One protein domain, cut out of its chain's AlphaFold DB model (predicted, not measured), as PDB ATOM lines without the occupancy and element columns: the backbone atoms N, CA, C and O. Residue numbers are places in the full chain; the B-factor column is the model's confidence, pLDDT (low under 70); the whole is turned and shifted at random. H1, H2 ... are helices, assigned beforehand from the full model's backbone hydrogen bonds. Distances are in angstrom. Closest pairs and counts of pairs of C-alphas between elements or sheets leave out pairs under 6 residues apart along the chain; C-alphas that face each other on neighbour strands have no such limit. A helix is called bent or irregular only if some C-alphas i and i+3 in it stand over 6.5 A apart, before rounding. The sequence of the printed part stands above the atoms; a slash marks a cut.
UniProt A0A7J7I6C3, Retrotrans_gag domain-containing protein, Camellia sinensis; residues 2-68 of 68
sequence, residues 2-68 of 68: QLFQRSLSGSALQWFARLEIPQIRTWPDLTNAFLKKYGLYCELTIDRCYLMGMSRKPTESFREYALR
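Overview. This is residues 2 to 68 of the 68 residues of the protein "Retrotrans_gag domain-containing protein" of Camellia sinensis (UniProt A0A7J7I6C3). An open, extended arch is built on one long kinked helix, H3, with the short helices H1 and H2 folded back beside its first part and the short helices H4 and H5 beyond its other end. H5 hangs from a loop that turns back after H4, and the contacts between helices are few. The printed part has 67 residues with five named helices, in the order H1 to H5, and no named strand; the class is all helix. It is extended, with a radius of gyration of the C-alphas of 16.9 A, and its outline is a rod spanning 50 by 23 by 19 A.

Along the chain. H1 is residues 2 to 7, beginning at C-alpha 2 (14.285, 19.139, 123.726). H2 is residues 10 to 17, 11.1 A long. H3 is residues 27 to 45, 24.9 A from C-alpha 27 (14.973, 20.304, 133.935) to C-alpha 45. H4 is residues 48 to 53. H5 is residues 62 to 66, ending at C-alpha 66 (45.979, 23.670, 133.125).

Arrangement. H1 and H2 are close but not clearly touching, the closest C-alphas being those of Gln 5 and Leu 13, 7.2 A apart. They run opposite ways at a shallow tilt of 19 degrees. H2 and H3 are near each other, with 8 pairs of C-alphas within 10 A. H3 has a kink of 62 degrees near residue 38 and is only just irregular, C-alphas 37 and 40 being 7.0 A apart. H3 and H4 meet only through their link. H5 is apart from H1, H2, H3 and H4. Every O i to N i+4 pair is within hydrogen-bond range in H1, H2, H4 and H5, and 12 of 15 are in H3.

Size, cuts and confidence. The C-alphas farthest apart are those of Pro 22 and Pro 58, at 51.7 A. Residues 58 to 63, of which 62 and 63 belong to H5, stand free. The printed part has no cut and no long link. The mean pLDDT of the printed part is 79.8; it is under 70 at residues 21 to 23, 40 to 46 and 48 to 49.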
ATOM      1  N   GLN A   2      14.075  19.559 125.123       79.75
ATOM      2  CA  GLN A   2      14.285  19.139 123.726       79.75
ATOM      3  C   GLN A   2      15.704  19.369 123.174       79.75
ATOM      4  O   GLN A   2      16.212  18.526 122.443       79.75
ATOM      5  N   LEU A   3      16.370  20.472 123.541       85.25
ATOM      6  CA  LEU A   3      17.758  20.725 123.123       85.25
ATOM      7  C   LEU A   3      18.728  19.668 123.668       85.25
ATOM      8  O   LEU A   3      19.562  19.164 122.930       85.25
ATOM      9  N   PHE A   4      18.564  19.281 124.934       84.44
ATOM     10  CA  PHE A   4      19.383  18.243 125.556       84.44
ATOM     11  C   PHE A   4      19.139  16.871 124.931       84.44
ATOM     12  O   PHE A   4      20.085  16.155 124.650       84.44
ATOM     13  N   GLN A   5      17.888  16.521 124.622       84.88
ATOM     14  CA  GLN A   5      17.593  15.280 123.899       84.88
ATOM     15  C   GLN A   5      18.340  15.207 122.558       84.88
ATOM     16  O   GLN A   5      18.870  14.154 122.214       84.88
ATOM     17  N   ARG A   6      18.412  16.321 121.816       88.31
ATOM     18  CA  ARG A   6      19.139  16.394 120.537       88.31
ATOM     19  C   ARG A   6      20.657  16.303 120.694       88.31
ATOM     20  O   ARG A   6      21.318  15.902 119.745       88.31
ATOM     21  N   SER A   7      21.208  16.663 121.857       88.44
ATOM     22  CA  SER A   7      22.640  16.506 122.133       88.44
ATOM     23  C   SER A   7      23.028  15.085 122.552       88.44
ATOM     24  O   SER A   7      24.216  14.786 122.639       88.44
ATOM     25  N   LEU A   8      22.063  14.200 122.836       88.81
ATOM     26  CA  LEU A   8      22.353  12.817 123.209       88.81
ATOM     27  C   LEU A   8      22.627  11.955 121.975       88.81
ATOM     28  O   LEU A   8      21.938  12.037 120.961       88.81
ATOM     29  N   SER A   9      23.589  11.047 122.104       89.56
ATOM     30  CA  SER A   9      23.903  10.032 121.099       89.56
ATOM     31  C   SER A   9      24.187   8.682 121.764       89.56
ATOM     32  O   SER A   9      24.370   8.593 122.982       89.56
ATOM     33  N   GLY A  10      24.160   7.607 120.972       89.50
ATOM     34  CA  GLY A  10      24.521   6.261 121.419       89.50
ATOM     35  C   GLY A  10      23.775   5.798 122.678       89.50
ATOM     36  O   GLY A  10      22.544   5.844 122.754       89.50
ATOM     37  N   SER A  11      24.533   5.344 123.678       86.88
ATOM     38  CA  SER A  11      23.998   4.785 124.927       86.88
ATOM     39  C   SER A  11      23.209   5.800 125.762       86.88
ATOM     40  O   SER A  11      22.244   5.415 126.425       86.88
ATOM     41  N   ALA A  12      23.559   7.090 125.692       87.62
ATOM     42  CA  ALA A  12      22.843   8.164 126.382       87.62
ATOM     43  C   ALA A  12      21.460   8.414 125.768       87.62
ATOM     44  O   ALA A  12      20.480   8.576 126.496       87.62
ATOM     45  N   LEU A  13      21.350   8.356 124.437       89.56
ATOM     46  CA  LEU A  13      20.067   8.484 123.744       89.56
ATOM     47  C   LEU A  13      19.146   7.291 124.043       89.56
ATOM     48  O   LEU A  13      17.970   7.479 124.350       89.56
ATOM     49  N   GLN A  14      19.686   6.066 124.029       89.88
ATOM     50  CA  GLN A  14      18.913   4.873 124.395       89.88
ATOM     51  C   GLN A  14      18.448   4.891 125.854       89.88
ATOM     52  O   GLN A  14      17.382   4.372 126.177       89.88
ATOM     53  N   TRP A  15      19.250   5.444 126.764       89.88
ATOM     54  CA  TRP A  15      18.817   5.653 128.139       89.88
ATOM     55  C   TRP A  15      17.664   6.651 128.221       89.88
ATOM     56  O   TRP A  15      16.663   6.343 128.862       89.88
ATOM     57  N   PHE A  16      17.781   7.795 127.546       87.56
ATOM     58  CA  PHE A  16      16.752   8.830 127.562       87.56
ATOM     59  C   PHE A  16      15.411   8.321 127.017       87.56
ATOM     60  O   PHE A  16      14.371   8.608 127.595       87.56
ATOM     61  N   ALA A  17      15.430   7.490 125.970       86.62
ATOM     62  CA  ALA A  17      14.228   6.859 125.414       86.62
ATOM     63  C   ALA A  17      13.538   5.862 126.370       86.62
ATOM     64  O   ALA A  17      12.365   5.554 126.184       86.62
ATOM     65  N   ARG A  18      14.255   5.355 127.381       87.31
ATOM     66  CA  ARG A  18      13.730   4.446 128.415       87.31
ATOM     67  C   ARG A  18      13.309   5.168 129.695       87.31
ATOM     68  O   ARG A  18      12.895   4.507 130.642       87.31
ATOM     69  N   LEU A  19      13.448   6.494 129.760       82.81
ATOM     70  CA  LEU A  19      12.946   7.258 130.896       82.81
ATOM     71  C   LEU A  19      11.422   7.261 130.858       82.81
ATOM     72  O   LEU A  19      10.810   7.706 129.887       82.81
ATOM     73  N   GLU A  20      10.806   6.791 131.935       73.12
ATOM     74  CA  GLU A  20       9.368   6.916 132.095       73.12
ATOM     75  C   GLU A  20       9.017   8.395 132.312       73.12
ATOM     76  O   GLU A  20       9.345   9.009 133.332       73.12
ATOM     77  N   ILE A  21       8.323   8.964 131.325       63.41
ATOM     78  CA  ILE A  21       7.887  10.367 131.253       63.41
ATOM     79  C   ILE A  21       7.191  10.878 132.539       63.41
ATOM     80  O   ILE A  21       7.385  12.050 132.867       63.41
ATOM     81  N   PRO A  22       6.443  10.076 133.336       67.06
ATOM     82  CA  PRO A  22       5.823  10.576 134.564       67.06
ATOM     83  C   PRO A  22       6.810  11.097 135.621       67.06
ATOM     84  O   PRO A  22       6.404  11.935 136.432       67.06
ATOM     85  N   GLN A  23       8.064  10.620 135.616       65.31
ATOM     86  CA  GLN A  23       9.074  10.910 136.646       65.31
ATOM     87  C   GLN A  23       9.989  12.100 136.317       65.31
ATOM     88  O   GLN A  23      10.595  12.660 137.225       65.31
ATOM     89  N   ILE A  24      10.090  12.515 135.050       77.44
ATOM     90  CA  ILE A  24      10.990  13.597 134.616       77.44
ATOM     91  C   ILE A  24      10.138  14.762 134.114       77.44
ATOM     92  O   ILE A  24       9.849  14.882 132.923       77.44
ATOM     93  N   ARG A  25       9.686  15.612 135.042       81.94
ATOM     94  CA  ARG A  25       8.785  16.735 134.726       81.94
ATOM     95  C   ARG A  25       9.526  18.055 134.566       81.94
ATOM     96  O   ARG A  25       9.038  18.947 133.874       81.94
ATOM     97  N   THR A  26      10.698  18.181 135.183       87.38
ATOM     98  CA  THR A  26      11.470  19.422 135.189       87.38
ATOM     99  C   THR A  26      12.900  19.219 134.687       87.38
ATOM    100  O   THR A  26      13.419  18.103 134.623       87.38
ATOM    101  N   TRP A  27      13.554  20.321 134.300       84.88
ATOM    102  CA  TRP A  27      14.973  20.304 133.935       84.88
ATOM    103  C   TRP A  27      15.880  19.759 135.051       84.88
ATOM    104  O   TRP A  27      16.673  18.868 134.747       84.88
ATOM    105  N   PRO A  28      15.715  20.187 136.317       88.12
ATOM    106  CA  PRO A  28      16.441  19.615 137.450       88.12
ATOM    107  C   PRO A  28      16.305  18.093 137.600       88.12
ATOM    108  O   PRO A  28      17.307  17.416 137.836       88.12
ATOM    109  N   ASP A  29      15.103  17.536 137.419       87.50
ATOM    110  CA  ASP A  29      14.884  16.084 137.537       87.50
ATOM    111  C   ASP A  29      15.691  15.321 136.482       87.50
ATOM    112  O   ASP A  29      16.356  14.327 136.787       87.50
ATOM    113  N   LEU A  30      15.685  15.822 135.239       87.25
ATOM    114  CA  LEU A  30      16.455  15.220 134.154       87.25
ATOM    115  C   LEU A  30      17.956  15.306 134.410       87.25
ATOM    116  O   LEU A  30      18.658  14.313 134.218       87.25
ATOM    117  N   THR A  31      18.460  16.476 134.810       85.50
ATOM    118  CA  THR A  31      19.894  16.654 135.050       85.50
ATOM    119  C   THR A  31      20.366  15.784 136.204       85.50
ATOM    120  O   THR A  31      21.404  15.143 136.080       85.50
ATOM    121  N   ASN A  32      19.577  15.666 137.276       85.12
ATOM    122  CA  ASN A  32      19.902  14.787 138.398       85.12
ATOM    123  C   ASN A  32      19.879  13.310 137.993       85.12
ATOM    124  O   ASN A  32      20.795  12.568 138.342       85.12
ATOM    125  N   ALA A  33      18.880  12.869 137.222       86.38
ATOM    126  CA  ALA A  33      18.830  11.495 136.723       86.38
ATOM    127  C   ALA A  33      20.008  11.180 135.784       86.38
ATOM    128  O   ALA A  33      20.589  10.093 135.852       86.38
ATOM    129  N   PHE A  34      20.390  12.142 134.938       86.25
ATOM    130  CA  PHE A  34      21.537  12.018 134.046       86.25
ATOM    131  C   PHE A  34      22.854  11.943 134.825       86.25
ATOM    132  O   PHE A  34      23.635  11.022 134.605       86.25
ATOM    133  N   LEU A  35      23.079  12.851 135.778       83.38
ATOM    134  CA  LEU A  35      24.274  12.863 136.626       83.38
ATOM    135  C   LEU A  35      24.346  11.637 137.542       83.38
ATOM    136  O   LEU A  35      25.412  11.065 137.716       83.38
ATOM    137  N   LYS A  36      23.226  11.129 138.054       83.81
ATOM    138  CA  LYS A  36      23.233   9.874 138.819       83.81
ATOM    139  C   LYS A  36      23.690   8.680 137.972       83.81
ATOM    140  O   LYS A  36      24.321   7.763 138.488       83.81
ATOM    141  N   LYS A  37      23.363   8.677 136.677       81.75
ATOM    142  CA  LYS A  37      23.714   7.584 135.762       81.75
ATOM    143  C   LYS A  37      25.106   7.723 135.141       81.75
ATOM    144  O   LYS A  37      25.778   6.713 134.956       81.75
ATOM    145  N   TYR A  38      25.508   8.941 134.793       80.88
ATOM    146  CA  TYR A  38      26.730   9.232 134.033       80.88
ATOM    147  C   TYR A  38      27.721  10.134 134.783       80.88
ATOM    148  O   TYR A  38      28.901  10.154 134.453       80.88
ATOM    149  N   GLY A  39      27.275  10.859 135.804       73.44
ATOM    150  CA  GLY A  39      28.078  11.800 136.595       73.44
ATOM    151  C   GLY A  39      29.050  11.139 137.572       73.44
ATOM    152  O   GLY A  39      30.019  11.784 137.957       73.44
ATOM    153  N   LEU A  40      28.885   9.841 137.866       60.06
ATOM    154  CA  LEU A  40      29.923   9.046 138.539       60.06
ATOM    155  C   LEU A  40      31.242   9.065 137.759       60.06
ATOM    156  O   LEU A  40      32.294   9.026 138.377       60.06
ATOM    157  N   TYR A  41      31.209   9.181 136.426       53.81
ATOM    158  CA  TYR A  41      32.441   9.380 135.672       53.81
ATOM    159  C   TYR A  41      33.032  10.767 135.959       53.81
ATOM    160  O   TYR A  41      34.180  10.830 136.346       53.81
ATOM    161  N   CYS A  42      32.278  11.867 135.903       53.19
ATOM    162  CA  CYS A  42      32.861  13.207 136.075       53.19
ATOM    163  C   CYS A  42      33.457  13.488 137.469       53.19
ATOM    164  O   CYS A  42      34.494  14.143 137.547       53.19
ATOM    165  N   GLU A  43      32.841  13.005 138.554       53.16
ATOM    166  CA  GLU A  43      33.363  13.220 139.917       53.16
ATOM    167  C   GLU A  43      34.459  12.215 140.311       53.16
ATOM    168  O   GLU A  43      35.354  12.577 141.070       53.16
ATOM    169  N   LEU A  44      34.435  10.982 139.783       53.91
ATOM    170  CA  LEU A  44      35.458   9.968 140.087       53.91
ATOM    171  C   LEU A  44      36.643   9.967 139.106       53.91
ATOM    172  O   LEU A  44      37.720   9.517 139.482       53.91
ATOM    173  N   THR A  45      36.499  10.423 137.853       52.59
ATOM    174  CA  THR A  45      37.620  10.409 136.885       52.59
ATOM    175  C   THR A  45      38.631  11.511 137.130       52.59
ATOM    176  O   THR A  45      39.801  11.345 136.802       52.59
ATOM    177  N   ILE A  46      38.200  12.620 137.727       55.81
ATOM    178  CA  ILE A  46      39.109  13.645 138.237       55.81
ATOM    179  C   ILE A  46      39.386  13.313 139.707       55.81
ATOM    180  O   ILE A  46      39.233  14.137 140.604       55.81
ATOM    181  N   ASP A  47      39.745  12.057 139.977       70.44
ATOM    182  CA  ASP A  47      40.274  11.699 141.281       70.44
ATOM    183  C   ASP A  47      41.529  12.552 141.511       70.44
ATOM    184  O   ASP A  47      42.375  12.725 140.626       70.44
ATOM    185  N   ARG A  48      41.667  13.104 142.712       65.25
ATOM    186  CA  ARG A  48      42.841  13.888 143.095       65.25
ATOM    187  C   ARG A  48      44.124  13.080 142.880       65.25
ATOM    188  O   ARG A  48      45.138  13.654 142.493       65.25
ATOM    189  N   CYS A  49      44.070  11.759 143.067       66.06
ATOM    190  CA  CYS A  49      45.172  10.848 142.754       66.06
ATOM    191  C   CYS A  49      45.509  10.816 141.256       66.06
ATOM    192  O   CYS A  49      46.687  10.836 140.904       66.06
ATOM    193  N   TYR A  50      44.497  10.820 140.380       74.12
ATOM    194  CA  TYR A  50      44.697  10.909 138.933       74.12
ATOM    195  C   TYR A  50      45.367  12.235 138.567       74.12
ATOM    196  O   TYR A  50      46.415  12.216 137.929       74.12
ATOM    197  N   LEU A  51      44.850  13.365 139.066       75.19
ATOM    198  CA  LEU A  51      45.441  14.690 138.842       75.19
ATOM    199  C   LEU A  51      46.888  14.798 139.340       75.19
ATOM    200  O   LEU A  51      47.725  15.368 138.645       75.19
ATOM    201  N   MET A  52      47.209  14.237 140.512       73.31
ATOM    202  CA  MET A  52      48.587  14.231 141.023       73.31
ATOM    203  C   MET A  52      49.531  13.345 140.200       73.31
ATOM    204  O   MET A  52      50.738  13.579 140.204       73.31
ATOM    205  N   GLY A  53      49.000  12.340 139.500       74.81
ATOM    206  CA  GLY A  53      49.753  11.500 138.568       74.81
ATOM    207  C   GLY A  53      49.888  12.095 137.163       74.81
ATOM    208  O   GLY A  53      50.677  11.591 136.361       74.81
ATOM    209  N   MET A  54      49.146  13.159 136.840       83.06
ATOM    210  CA  MET A  54      49.286  13.843 135.559       83.06
ATOM    211  C   MET A  54      50.555  14.695 135.552       83.06
ATOM    212  O   MET A  54      50.882  15.392 136.508       83.06
ATOM    213  N   SER A  55      51.275  14.644 134.436       84.62
ATOM    214  CA  SER A  55      52.394  15.536 134.147       84.62
ATOM    215  C   SER A  55      52.183  16.186 132.788       84.62
ATOM    216  O   SER A  55      51.519  15.628 131.906       84.62
ATOM    217  N   ARG A  56      52.730  17.392 132.623       87.31
ATOM    218  CA  ARG A  56      52.650  18.118 131.357       87.31
ATOM    219  C   ARG A  56      53.411  17.352 130.279       87.31
ATOM    220  O   ARG A  56      54.611  17.113 130.411       87.31
ATOM    221  N   LYS A  57      52.729  17.016 129.189       89.12
ATOM    222  CA  LYS A  57      53.331  16.388 128.012       89.12
ATOM    223  C   LYS A  57      54.295  17.367 127.318       89.12
ATOM    224  O   LYS A  57      54.072  18.576 127.339       89.12
ATOM    225  N   PRO A  58      55.344  16.881 126.634       85.19
ATOM    226  CA  PRO A  58      56.279  17.755 125.916       85.19
ATOM    227  C   PRO A  58      55.625  18.547 124.774       85.19
ATOM    228  O   PRO A  58      56.106  19.612 124.402       85.19
ATOM    229  N   THR A  59      54.536  18.016 124.219       92.00
ATOM    230  CA  THR A  59      53.835  18.554 123.048       92.00
ATOM    231  C   THR A  59      52.705  19.522 123.386       92.00
ATOM    232  O   THR A  59      52.125  20.091 122.468       92.00
ATOM    233  N   GLU A  60      52.373  19.714 124.667       88.00
ATOM    234  CA  GLU A  60      51.292  20.612 125.083       88.00
ATOM    235  C   GLU A  60      51.819  21.895 125.730       88.00
ATOM    236  O   GLU A  60      52.823  21.910 126.458       88.00
ATOM    237  N   SER A  61      51.109  22.994 125.499       91.31
ATOM    238  CA  SER A  61      51.352  24.253 126.192       91.31
ATOM    239  C   SER A  61      50.926  24.169 127.660       91.31
ATOM    240  O   SER A  61      50.108  23.346 128.071       91.31
ATOM    241  N   PHE A  62      51.463  25.074 128.478       85.75
ATOM    242  CA  PHE A  62      51.063  25.194 129.880       85.75
ATOM    243  C   PHE A  62      49.557  25.455 130.040       85.75
ATOM    244  O   PHE A  62      48.920  24.908 130.936       85.75
ATOM    245  N   ARG A  63      48.978  26.263 129.144       89.56
ATOM    246  CA  ARG A  63      47.551  26.598 129.174       89.56
ATOM    247  C   ARG A  63      46.673  25.382 128.885       89.56
ATOM    248  O   ARG A  63      45.673  25.201 129.563       89.56
ATOM    249  N   GLU A  64      47.042  24.567 127.901       88.50
ATOM    250  CA  GLU A  64      46.306  23.340 127.564       88.50
ATOM    251  C   GLU A  64      46.372  22.314 128.694       88.50
ATOM    252  O   GLU A  64      45.372  21.668 128.985       88.50
ATOM    253  N   TYR A  65      47.517  22.220 129.374       86.56
ATOM    254  CA  TYR A  65      47.674  21.363 130.544       86.56
ATOM    255  C   TYR A  65      46.807  21.812 131.729       86.56
ATOM    256  O   TYR A  65      46.166  20.983 132.364       86.56
ATOM    257  N   ALA A  66      46.762  23.117 132.017       83.00
ATOM    258  CA  ALA A  66      45.979  23.670 133.125       83.00
ATOM    259  C   ALA A  66      44.454  23.641 132.892       83.00
ATOM    260  O   ALA A  66      43.693  23.788 133.843       83.00
ATOM    261  N   LEU A  67      44.016  23.497 131.637       81.81
ATOM    262  CA  LEU A  67      42.603  23.411 131.245       81.81
ATOM    263  C   LEU A  67      42.126  21.972 130.994       81.81
ATOM    264  O   LEU A  67      40.993  21.788 130.548       81.81
ATOM    265  N   ARG A  68      42.988  20.978 131.218       73.12
ATOM    266  CA  ARG A  68      42.669  19.559 131.055       73.12
ATOM    267  C   ARG A  68      41.930  19.018 132.274       73.12
ATOM    268  O   ARG A  68      41.029  18.182 132.045       73.12
TER     269      ARG A  68